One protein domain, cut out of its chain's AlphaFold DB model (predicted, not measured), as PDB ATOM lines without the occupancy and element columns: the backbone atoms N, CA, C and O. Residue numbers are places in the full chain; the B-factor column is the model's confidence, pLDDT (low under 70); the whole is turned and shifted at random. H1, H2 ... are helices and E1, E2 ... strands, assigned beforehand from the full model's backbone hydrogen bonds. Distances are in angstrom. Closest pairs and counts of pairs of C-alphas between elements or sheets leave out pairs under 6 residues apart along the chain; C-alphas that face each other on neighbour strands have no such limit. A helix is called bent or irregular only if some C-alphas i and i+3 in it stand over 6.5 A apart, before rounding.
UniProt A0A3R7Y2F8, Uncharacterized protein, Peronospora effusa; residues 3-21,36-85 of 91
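AT A GLANCE: This is residues 3 to 21 and 36 to 85 of the 91 residues of an uncharacterized protein of Peronospora effusa (UniProt A0A3R7Y2F8). What does the model look like? It is a flat, loosely filled piece: two short parallel strands, E1 and E2, lie side by side in its middle, and the short helices H1, H2, H3 and H4 are spread round them. A long stretch with no named element, residues 3 to 15, runs in to this middle, where residues 13 to 14 pair with residues 54 to 55 of E1, parallel, and at the other end of the printed part residues 79 to 84, of which 79 to 83 belong to H4, stick out. What are its make-up and size? The printed part has 69 residues with four named helices and two named strands in the order H1, H2, E1, H3, E2, H4; the class is mixed, helices and strands, with 33 residues, under half, in named elements. The whole is compact, with a radius of gyration of the C-alphas of 12.4 A and spans of 34 by 34 by 17 A.

IN THESE COORDINATES: Where are the first helices? H1 is residues 16 to 21, 10.5 A long, from C-alpha 16 at (231.105, 147.442, 228.060). H2 is residues 39 to 48, 15.3 A long; it is irregular, but only just, with C-alphas 43 and 46 6.9 A apart. What follows? E1 is residues 53 to 56, 10.2 A, H3 residues 63 to 66, 5.1 A, and E2 residues 72 to 75, 9.7 A. H4 is residues 79 to 83, 6.1 A, ending with C-alpha 83 at (236.151, 136.571, 210.909).

HOW THE PARTS SIT: How do the strands stand? E1 and E2 are parallel neighbours at 38 degrees, with N 55 and O 73 2.9 A apart, within hydrogen-bond range. E1, H3 and E2 form a strand-helix-strand unit, two parallel strands with a helix between along the chain, and its crossover is right-handed. What does H1 touch? H1 and H2 only just touch, with 3 pairs of C-alphas within 8 A, the closest Leu 21 and Ser 39 at 4.5 A; they are about perpendicular at 78 degrees. H1 and H3 only just touch, also with 3 pairs, the closest C-alphas being Ser 20 and Phe 64 at 6.1 A. What of the helix backbones? H4 has every O i to N i+4 pair within hydrogen-bond range, H1 0 of 2 but 3 of 3 O i to N i+3 pairs, H2 1 of 6 but 5 of 7, and H3 is too short for an O i to N i+4 pair.

THE WHOLE: Is there a cut? Residues 22 to 35 are not printed, and C-alphas 21 and 36 are 12.3 A apart across the cut. How large is it, and how sure? The C-alphas farthest apart, Lys 36 and Glu 80, are 36.3 A apart; pLDDT is under 70 in residues 3 to 5.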
ATOM      1  N   LEU A   3     250.248 150.799 214.822       60.31
ATOM      2  CA  LEU A   3     249.734 149.909 213.770       60.31
ATOM      3  C   LEU A   3     249.149 150.665 212.563       60.31
ATOM      4  O   LEU A   3     249.408 150.266 211.434       60.31
ATOM      5  N   ALA A   4     248.462 151.794 212.783       61.06
ATOM      6  CA  ALA A   4     247.937 152.629 211.697       61.06
ATOM      7  C   ALA A   4     249.070 153.200 210.825       61.06
ATOM      8  O   ALA A   4     248.958 153.290 209.607       61.06
ATOM      9  N   THR A   5     250.234 153.480 211.425       66.94
ATOM     10  CA  THR A   5     251.397 154.002 210.689       66.94
ATOM     11  C   THR A   5     252.051 152.997 209.732       66.94
ATOM     12  O   THR A   5     252.881 153.402 208.923       66.94
ATOM     13  N   PHE A   6     251.683 151.711 209.776       76.88
ATOM     14  CA  PHE A   6     252.173 150.697 208.830       76.88
ATOM     15  C   PHE A   6     251.251 150.487 207.619       76.88
ATOM     16  O   PHE A   6     251.461 149.546 206.857       76.88
ATOM     17  N   GLY A   7     250.243 151.348 207.428       77.12
ATOM     18  CA  GLY A   7     249.273 151.217 206.337       77.12
ATOM     19  C   GLY A   7     248.296 150.054 206.524       77.12
ATOM     20  O   GLY A   7     247.641 149.650 205.569       77.12
ATOM     21  N   ALA A   8     248.218 149.498 207.736       85.44
ATOM     22  CA  ALA A   8     247.206 148.517 208.088       85.44
ATOM     23  C   ALA A   8     245.863 149.222 208.306       85.44
ATOM     24  O   ALA A   8     245.804 150.238 209.000       85.44
ATOM     25  N   GLU A   9     244.790 148.658 207.756       89.88
ATOM     26  CA  GLU A   9     243.436 149.104 208.072       89.88
ATOM     27  C   GLU A   9     243.066 148.614 209.475       89.88
ATOM     28  O   GLU A   9     243.093 147.417 209.765       89.88
ATOM     29  N   VAL A  10     242.759 149.551 210.372       92.62
ATOM     30  CA  VAL A  10     242.459 149.255 211.774       92.62
ATOM     31  C   VAL A  10     241.071 149.778 212.104       92.62
ATOM     32  O   VAL A  10     240.754 150.934 211.842       92.62
ATOM     33  N   LYS A  11     240.258 148.934 212.740       95.19
ATOM     34  CA  LYS A  11     238.980 149.328 213.339       95.19
ATOM     35  C   LYS A  11     239.059 149.189 214.852       95.19
ATOM     36  O   LYS A  11     239.675 148.252 215.361       95.19
ATOM     37  N   VAL A  12     238.424 150.110 215.572       95.94
ATOM     38  CA  VAL A  12     238.374 150.098 217.040       95.94
ATOM     39  C   VAL A  12     236.937 149.895 217.492       95.94
ATOM     40  O   VAL A  12     236.073 150.696 217.162       95.94
ATOM     41  N   LEU A  13     236.690 148.837 218.265       97.31
ATOM     42  CA  LEU A  13     235.397 148.544 218.883       97.31
ATOM     43  C   LEU A  13     235.465 148.830 220.385       97.31
ATOM     44  O   LEU A  13     236.277 148.229 221.089       97.31
ATOM     45  N   LEU A  14     234.590 149.706 220.890       96.94
ATOM     46  CA  LEU A  14     234.448 149.929 222.332       96.94
ATOM     47  C   LEU A  14     233.308 149.073 222.892       96.94
ATOM     48  O   LEU A  14     232.159 149.164 222.455       96.94
ATOM     49  N   GLN A  15     233.621 148.254 223.898       94.69
ATOM     50  CA  GLN A  15     232.655 147.376 224.560       94.69
ATOM     51  C   GLN A  15     232.533 147.677 226.054       94.69
ATOM     52  O   GLN A  15     233.493 148.067 226.717       94.69
ATOM     53  N   SER A  16     231.351 147.410 226.613       93.38
ATOM     54  CA  SER A  16     231.105 147.442 228.060       93.38
ATOM     55  C   SER A  16     231.556 148.767 228.701       93.38
ATOM     56  O   SER A  16     231.104 149.836 228.296       93.38
ATOM     57  N   ALA A  17     232.453 148.727 229.692       94.44
ATOM     58  CA  ALA A  17     232.948 149.918 230.377       94.44
ATOM     59  C   ALA A  17     233.786 150.842 229.475       94.44
ATOM     60  O   ALA A  17     233.887 152.032 229.771       94.44
ATOM     61  N   ALA A  18     234.335 150.341 228.363       95.50
ATOM     62  CA  ALA A  18     235.112 151.153 227.429       95.50
ATOM     63  C   ALA A  18     234.260 152.230 226.737       95.50
ATOM     64  O   ALA A  18     234.809 153.226 226.285       95.50
ATOM     65  N   LEU A  19     232.926 152.096 226.732       96.06
ATOM     66  CA  LEU A  19     232.022 153.159 226.281       96.06
ATOM     67  C   LEU A  19     232.226 154.468 227.056       96.06
ATOM     68  O   LEU A  19     232.025 155.538 226.498       96.06
ATOM     69  N   SER A  20     232.665 154.400 228.318       94.75
ATOM     70  CA  SER A  20     232.966 155.598 229.114       94.75
ATOM     71  C   SER A  20     234.113 156.441 228.548       94.75
ATOM     72  O   SER A  20     234.218 157.615 228.890       94.75
ATOM     73  N   LEU A  21     234.941 155.880 227.658       94.44
ATOM     74  CA  LEU A  21     236.010 156.610 226.980       94.44
ATOM     75  C   LEU A  21     235.489 157.606 225.936       94.44
ATOM     76  O   LEU A  21     236.238 158.500 225.565       94.44
ATOM     77  N   LYS A  36     246.743 161.366 233.025       89.94
ATOM     78  CA  LYS A  36     245.803 161.964 232.075       89.94
ATOM     79  C   LYS A  36     244.643 161.011 231.802       89.94
ATOM     80  O   LYS A  36     244.791 159.792 231.876       89.94
ATOM     81  N   LEU A  37     243.507 161.592 231.444       91.19
ATOM     82  CA  LEU A  37     242.311 160.849 231.087       91.19
ATOM     83  C   LEU A  37     242.554 160.033 229.818       91.19
ATOM     84  O   LEU A  37     243.160 160.511 228.858       91.19
ATOM     85  N   ALA A  38     242.080 158.790 229.828       89.88
ATOM     86  CA  ALA A  38     242.200 157.899 228.682       89.88
ATOM     87  C   ALA A  38     241.282 158.315 227.517       89.88
ATOM     88  O   ALA A  38     241.591 157.984 226.376       89.88
ATOM     89  N   SER A  39     240.209 159.075 227.773       90.88
ATOM     90  CA  SER A  39     239.345 159.655 226.732       90.88
ATOM     91  C   SER A  39     240.125 160.558 225.771       90.88
ATOM     92  O   SER A  39     239.925 160.466 224.567       90.88
ATOM     93  N   ASN A  40     241.145 161.277 226.257       89.25
ATOM     94  CA  ASN A  40     242.033 162.082 225.407       89.25
ATOM     95  C   ASN A  40     242.724 161.263 224.298       89.25
ATOM     96  O   ASN A  40     243.153 161.819 223.289       89.25
ATOM     97  N   MET A  41     242.908 159.951 224.495       89.56
ATOM     98  CA  MET A  41     243.442 159.075 223.450       89.56
ATOM     99  C   MET A  41     242.411 158.852 222.343       89.56
ATOM    100  O   MET A  41     242.784 158.842 221.172       89.56
ATOM    101  N   VAL A  42     241.139 158.682 222.707       91.19
ATOM    102  CA  VAL A  42     240.042 158.476 221.756       91.19
ATOM    103  C   VAL A  42     239.845 159.720 220.893       91.19
ATOM    104  O   VAL A  42     239.719 159.588 219.682       91.19
ATOM    105  N   ASP A  43     239.971 160.918 221.467       87.38
ATOM    106  CA  ASP A  43     239.917 162.177 220.704       87.38
ATOM    107  C   ASP A  43     241.022 162.268 219.643       87.38
ATOM    108  O   ASP A  43     240.857 162.891 218.600       87.38
ATOM    109  N   SER A  44     242.161 161.610 219.875       88.31
ATOM    110  CA  SER A  44     243.255 161.613 218.905       88.31
ATOM    111  C   SER A  44     243.030 160.681 217.709       88.31
ATOM    112  O   SER A  44     243.813 160.748 216.766       88.31
ATOM    113  N   PHE A  45     241.998 159.827 217.716       91.19
ATOM    114  CA  PHE A  45     241.756 158.819 216.671       91.19
ATOM    115  C   PHE A  45     241.535 159.409 215.278       91.19
ATOM    116  O   PHE A  45     241.969 158.794 214.303       91.19
ATOM    117  N   GLU A  46     240.944 160.604 215.195       86.12
ATOM    118  CA  GLU A  46     240.811 161.385 213.957       86.12
ATOM    119  C   GLU A  46     242.154 161.521 213.223       86.12
ATOM    120  O   GLU A  46     242.226 161.366 212.009       86.12
ATOM    121  N   PHE A  47     243.245 161.749 213.957       86.94
ATOM    122  CA  PHE A  47     244.562 162.003 213.369       86.94
ATOM    123  C   PHE A  47     245.284 160.737 212.887       86.94
ATOM    124  O   PHE A  47     246.394 160.834 212.360       86.94
ATOM    125  N   TYR A  48     244.697 159.557 213.101       87.38
ATOM    126  CA  TYR A  48     245.287 158.261 212.749       87.38
ATOM    127  C   TYR A  48     244.385 157.414 211.849       87.38
ATOM    128  O   TYR A  48     244.619 156.209 211.755       87.38
ATOM    129  N   ASP A  49     243.354 158.010 211.241       86.88
ATOM    130  CA  ASP A  49     242.368 157.304 210.413       86.88
ATOM    131  C   ASP A  49     241.709 156.120 211.157       86.88
ATOM    132  O   ASP A  49     241.431 155.066 210.585       86.88
ATOM    133  N   LEU A  50     241.490 156.274 212.472       91.06
ATOM    134  CA  LEU A  50     240.858 155.261 213.333       91.06
ATOM    135  C   LEU A  50     239.353 155.496 213.528       91.06
ATOM    136  O   LEU A  50     238.719 154.798 214.323       91.06
ATOM    137  N   THR A  51     238.791 156.478 212.827       92.31
ATOM    138  CA  THR A  51     237.351 156.728 212.752       92.31
ATOM    139  C   THR A  51     236.747 156.020 211.527       92.31
ATOM    140  O   THR A  51     237.431 155.828 210.518       92.31
ATOM    141  N   PRO A  52     235.477 155.590 211.587       95.88
ATOM    142  CA  PRO A  52     234.577 155.665 212.738       95.88
ATOM    143  C   PRO A  52     234.925 154.653 213.844       95.88
ATOM    144  O   PRO A  52     235.475 153.578 213.590       95.88
ATOM    145  N   ILE A  53     234.561 154.989 215.084       96.31
ATOM    146  CA  ILE A  53     234.615 154.067 216.223       96.31
ATOM    147  C   ILE A  53     233.425 153.118 216.133       96.31
ATOM    148  O   ILE A  53     232.274 153.539 216.017       96.31
ATOM    149  N   LEU A  54     233.691 151.822 216.233       97.81
ATOM    150  CA  LEU A  54     232.652 150.812 216.196       97.81
ATOM    151  C   LEU A  54     231.990 150.668 217.566       97.81
ATOM    152  O   LEU A  54     232.664 150.593 218.599       97.81
ATOM    153  N   ILE A  55     230.663 150.567 217.563       97.88
ATOM    154  CA  ILE A  55     229.846 150.335 218.756       97.88
ATOM    155  C   ILE A  55     228.817 149.245 218.456       97.88
ATOM    156  O   ILE A  55     228.164 149.248 217.416       97.88
ATOM    157  N   GLU A  56     228.627 148.306 219.382       97.81
ATOM    158  CA  GLU A  56     227.564 147.306 219.242       97.81
ATOM    159  C   GLU A  56     226.182 147.977 219.230       97.81
ATOM    160  O   GLU A  56     225.873 148.774 220.120       97.81
ATOM    161  N   LYS A  57     225.302 147.591 218.298       96.94
ATOM    162  CA  LYS A  57     223.928 148.120 218.179       96.94
ATOM    163  C   LYS A  57     223.146 148.111 219.494       96.94
ATOM    164  O   LYS A  57     222.410 149.053 219.777       96.94
ATOM    165  N   LYS A  58     223.344 147.100 220.348       95.69
ATOM    166  CA  LYS A  58     222.705 147.018 221.676       95.69
ATOM    167  C   LYS A  58     223.017 148.222 222.585       95.69
ATOM    168  O   LYS A  58     222.239 148.521 223.484       95.69
ATOM    169  N   ASN A  59     224.131 148.916 222.338       96.56
ATOM    170  CA  ASN A  59     224.601 150.064 223.110       96.56
ATOM    171  C   ASN A  59     224.247 151.415 222.466       96.56
ATOM    172  O   ASN A  59     224.613 152.447 223.023       96.56
ATOM    173  N   GLN A  60     223.518 151.446 221.342       94.75
ATOM    174  CA  GLN A  60     223.198 152.688 220.616       94.75
ATOM    175  C   GLN A  60     222.445 153.733 221.461       94.75
ATOM    176  O   GLN A  60     222.488 154.921 221.170       94.75
ATOM    177  N   HIS A  61     221.753 153.289 222.515       94.25
ATOM    178  CA  HIS A  61     221.002 154.145 223.439       94.25
ATOM    179  C   HIS A  61     221.739 154.410 224.758       94.25
ATOM    180  O   HIS A  61     221.149 154.933 225.702       94.25
ATOM    181  N   SER A  62     223.013 154.025 224.854       95.00
ATOM    182  CA  SER A  62     223.858 154.379 225.991       95.00
ATOM    183  C   SER A  62     224.000 155.898 226.082       95.00
ATOM    184  O   SER A  62     224.173 156.564 225.061       95.00
ATOM    185  N   SER A  63     223.990 156.444 227.301       93.75
ATOM    186  CA  SER A  63     224.230 157.877 227.519       93.75
ATOM    187  C   SER A  63     225.571 158.315 226.932       93.75
ATOM    188  O   SER A  63     225.636 159.358 226.297       93.75
ATOM    189  N   PHE A  64     226.602 157.472 227.046       94.75
ATOM    190  CA  PHE A  64     227.926 157.749 226.491       94.75
ATOM    191  C   PHE A  64     227.919 157.890 224.965       94.75
ATOM    192  O   PHE A  64     228.629 158.725 224.432       94.75
ATOM    193  N   VAL A  65     227.101 157.097 224.265       94.31
ATOM    194  CA  VAL A  65     226.978 157.161 222.799       94.31
ATOM    195  C   VAL A  65     226.167 158.382 222.384       94.31
ATOM    196  O   VAL A  65     226.538 159.076 221.446       94.31
ATOM    197  N   ALA A  66     225.080 158.679 223.098       92.19
ATOM    198  CA  ALA A  66     224.238 159.839 222.810       92.19
ATOM    199  C   ALA A  66     224.953 161.183 223.040       92.19
ATOM    200  O   ALA A  66     224.569 162.185 222.445       92.19
ATOM    201  N   GLN A  67     225.953 161.199 223.923       91.50
ATOM    202  CA  GLN A  67     226.752 162.375 224.277       91.50
ATOM    203  C   GLN A  67     228.112 162.413 223.564       91.50
ATOM    204  O   GLN A  67     228.875 163.346 223.775       91.50
ATOM    205  N   SER A  68     228.422 161.398 222.756       92.12
ATOM    206  CA  SER A  68     229.684 161.284 222.029       92.12
ATOM    207  C   SER A  68     229.768 162.334 220.924       92.12
ATOM    208  O   SER A  68     228.837 162.480 220.132       92.12
ATOM    209  N   GLU A  69     230.914 163.001 220.819       90.12
ATOM    210  CA  GLU A  69     231.240 163.867 219.677       90.12
ATOM    211  C   GLU A  69     231.964 163.096 218.563       90.12
ATOM    212  O   GLU A  69     232.011 163.546 217.419       90.12
ATOM    213  N   GLN A  70     232.515 161.919 218.881       91.88
ATOM    214  CA  GLN A  70     233.253 161.093 217.931       91.88
ATOM    215  C   GLN A  70     232.326 160.464 216.879       91.88
ATOM    216  O   GLN A  70     231.168 160.139 217.151       91.88
ATOM    217  N   GLU A  71     232.861 160.237 215.675       94.69
ATOM    218  CA  GLU A  71     232.155 159.528 214.606       94.69
ATOM    219  C   GLU A  71     231.984 158.046 214.971       94.69
ATOM    220  O   GLU A  71     232.963 157.341 215.229       94.69
ATOM    221  N   ILE A  72     230.734 157.573 214.992       96.12
ATOM    222  CA  ILE A  72     230.372 156.220 215.424       96.12
ATOM    223  C   ILE A  72     229.709 155.443 214.289       96.12
ATOM    224  O   ILE A  72     228.774 155.920 213.645       96.12
ATOM    225  N   GLU A  73     230.131 154.190 214.129       97.50
ATOM    226  CA  GLU A  73     229.471 153.196 213.289       97.50
ATOM    227  C   GLU A  73     228.885 152.075 214.160       97.50
ATOM    228  O   GLU A  73     229.564 151.479 215.002       97.50
ATOM    229  N   PHE A  74     227.603 151.763 213.956       97.81
ATOM    230  CA  PHE A  74     226.923 150.709 214.706       97.81
ATOM    231  C   PHE A  74     227.018 149.353 214.013       97.81
ATOM    232  O   PHE A  74     226.504 149.171 212.907       97.81
ATOM    233  N   ILE A  75     227.561 148.366 214.721       97.69
ATOM    234  CA  ILE A  75     227.768 147.007 214.209       97.69
ATOM    235  C   ILE A  75     226.979 145.963 215.002       97.69
ATOM    236  O   ILE A  75     226.571 146.182 216.145       97.69
ATOM    237  N   GLU A  76     226.761 144.804 214.385       97.50
ATOM    238  CA  GLU A  76     226.304 143.599 215.078       97.50
ATOM    239  C   GLU A  76     227.531 142.720 215.342       97.50
ATOM    240  O   GLU A  76     228.140 142.214 214.398       97.50
ATOM    241  N   LEU A  77     227.926 142.551 216.605       96.31
ATOM    242  CA  LEU A  77     229.100 141.744 216.925       96.31
ATOM    243  C   LEU A  77     228.733 140.259 216.896       96.31
ATOM    244  O   LEU A  77     228.084 139.742 217.804       96.31
ATOM    245  N   ASN A  78     229.178 139.570 215.854       97.00
ATOM    246  CA  ASN A  78     228.980 138.139 215.677       97.00
ATOM    247  C   ASN A  78     230.243 137.488 215.088       97.00
ATOM    248  O   ASN A  78     231.221 138.161 214.762       97.00
ATOM    249  N   SER A  79     230.229 136.160 214.966       97.00
ATOM    250  CA  SER A  79     231.379 135.410 214.455       97.00
ATOM    251  C   SER A  79     231.766 135.795 213.025       97.00
ATOM    252  O   SER A  79     232.952 135.810 212.725       97.00
ATOM    253  N   GLU A  80     230.798 136.113 212.164       97.50
ATOM    254  CA  GLU A  80     231.049 136.523 210.775       97.50
ATOM    255  C   GLU A  80     231.803 137.856 210.726       97.50
ATOM    256  O   GLU A  80     232.815 137.967 210.040       97.50
ATOM    257  N   PHE A  81     231.378 138.827 211.536       96.81
ATOM    258  CA  PHE A  81     232.058 140.110 211.678       96.81
ATOM    259  C   PHE A  81     233.486 139.944 212.210       96.81
ATOM    260  O   PHE A  81     234.416 140.527 211.677       96.81
ATOM    261  N   ILE A  82     233.698 139.117 213.239       96.50
ATOM    262  CA  ILE A  82     235.046 138.888 213.790       96.50
ATOM    263  C   ILE A  82     235.956 138.211 212.751       96.50
ATOM    264  O   ILE A  82     237.135 138.540 212.660       96.50
ATOM    265  N   GLN A  83     235.413 137.289 211.952       97.00
ATOM    266  CA  GLN A  83     236.151 136.571 210.909       97.00
ATOM    267  C   GLN A  83     236.484 137.429 209.682       97.00
ATOM    268  O   GLN A  83     237.300 136.996 208.870       97.00
ATOM    269  N   SER A  84     235.897 138.623 209.535       96.38
ATOM    270  CA  SER A  84     236.278 139.543 208.459       96.38
ATOM    271  C   SER A  84     237.599 140.271 208.725       96.38
ATOM    272  O   SER A  84     238.084 140.968 207.841       96.38
ATOM    273  N   PHE A  85     238.170 140.140 209.925       96.25
ATOM    274  CA  PHE A  85     239.472 140.699 210.279       96.25
ATOM    275  C   PHE A  85     240.556 139.624 210.204       96.25
ATOM    276  O   PHE A  85     240.395 138.537 210.758       96.25
TER     277      PHE A  85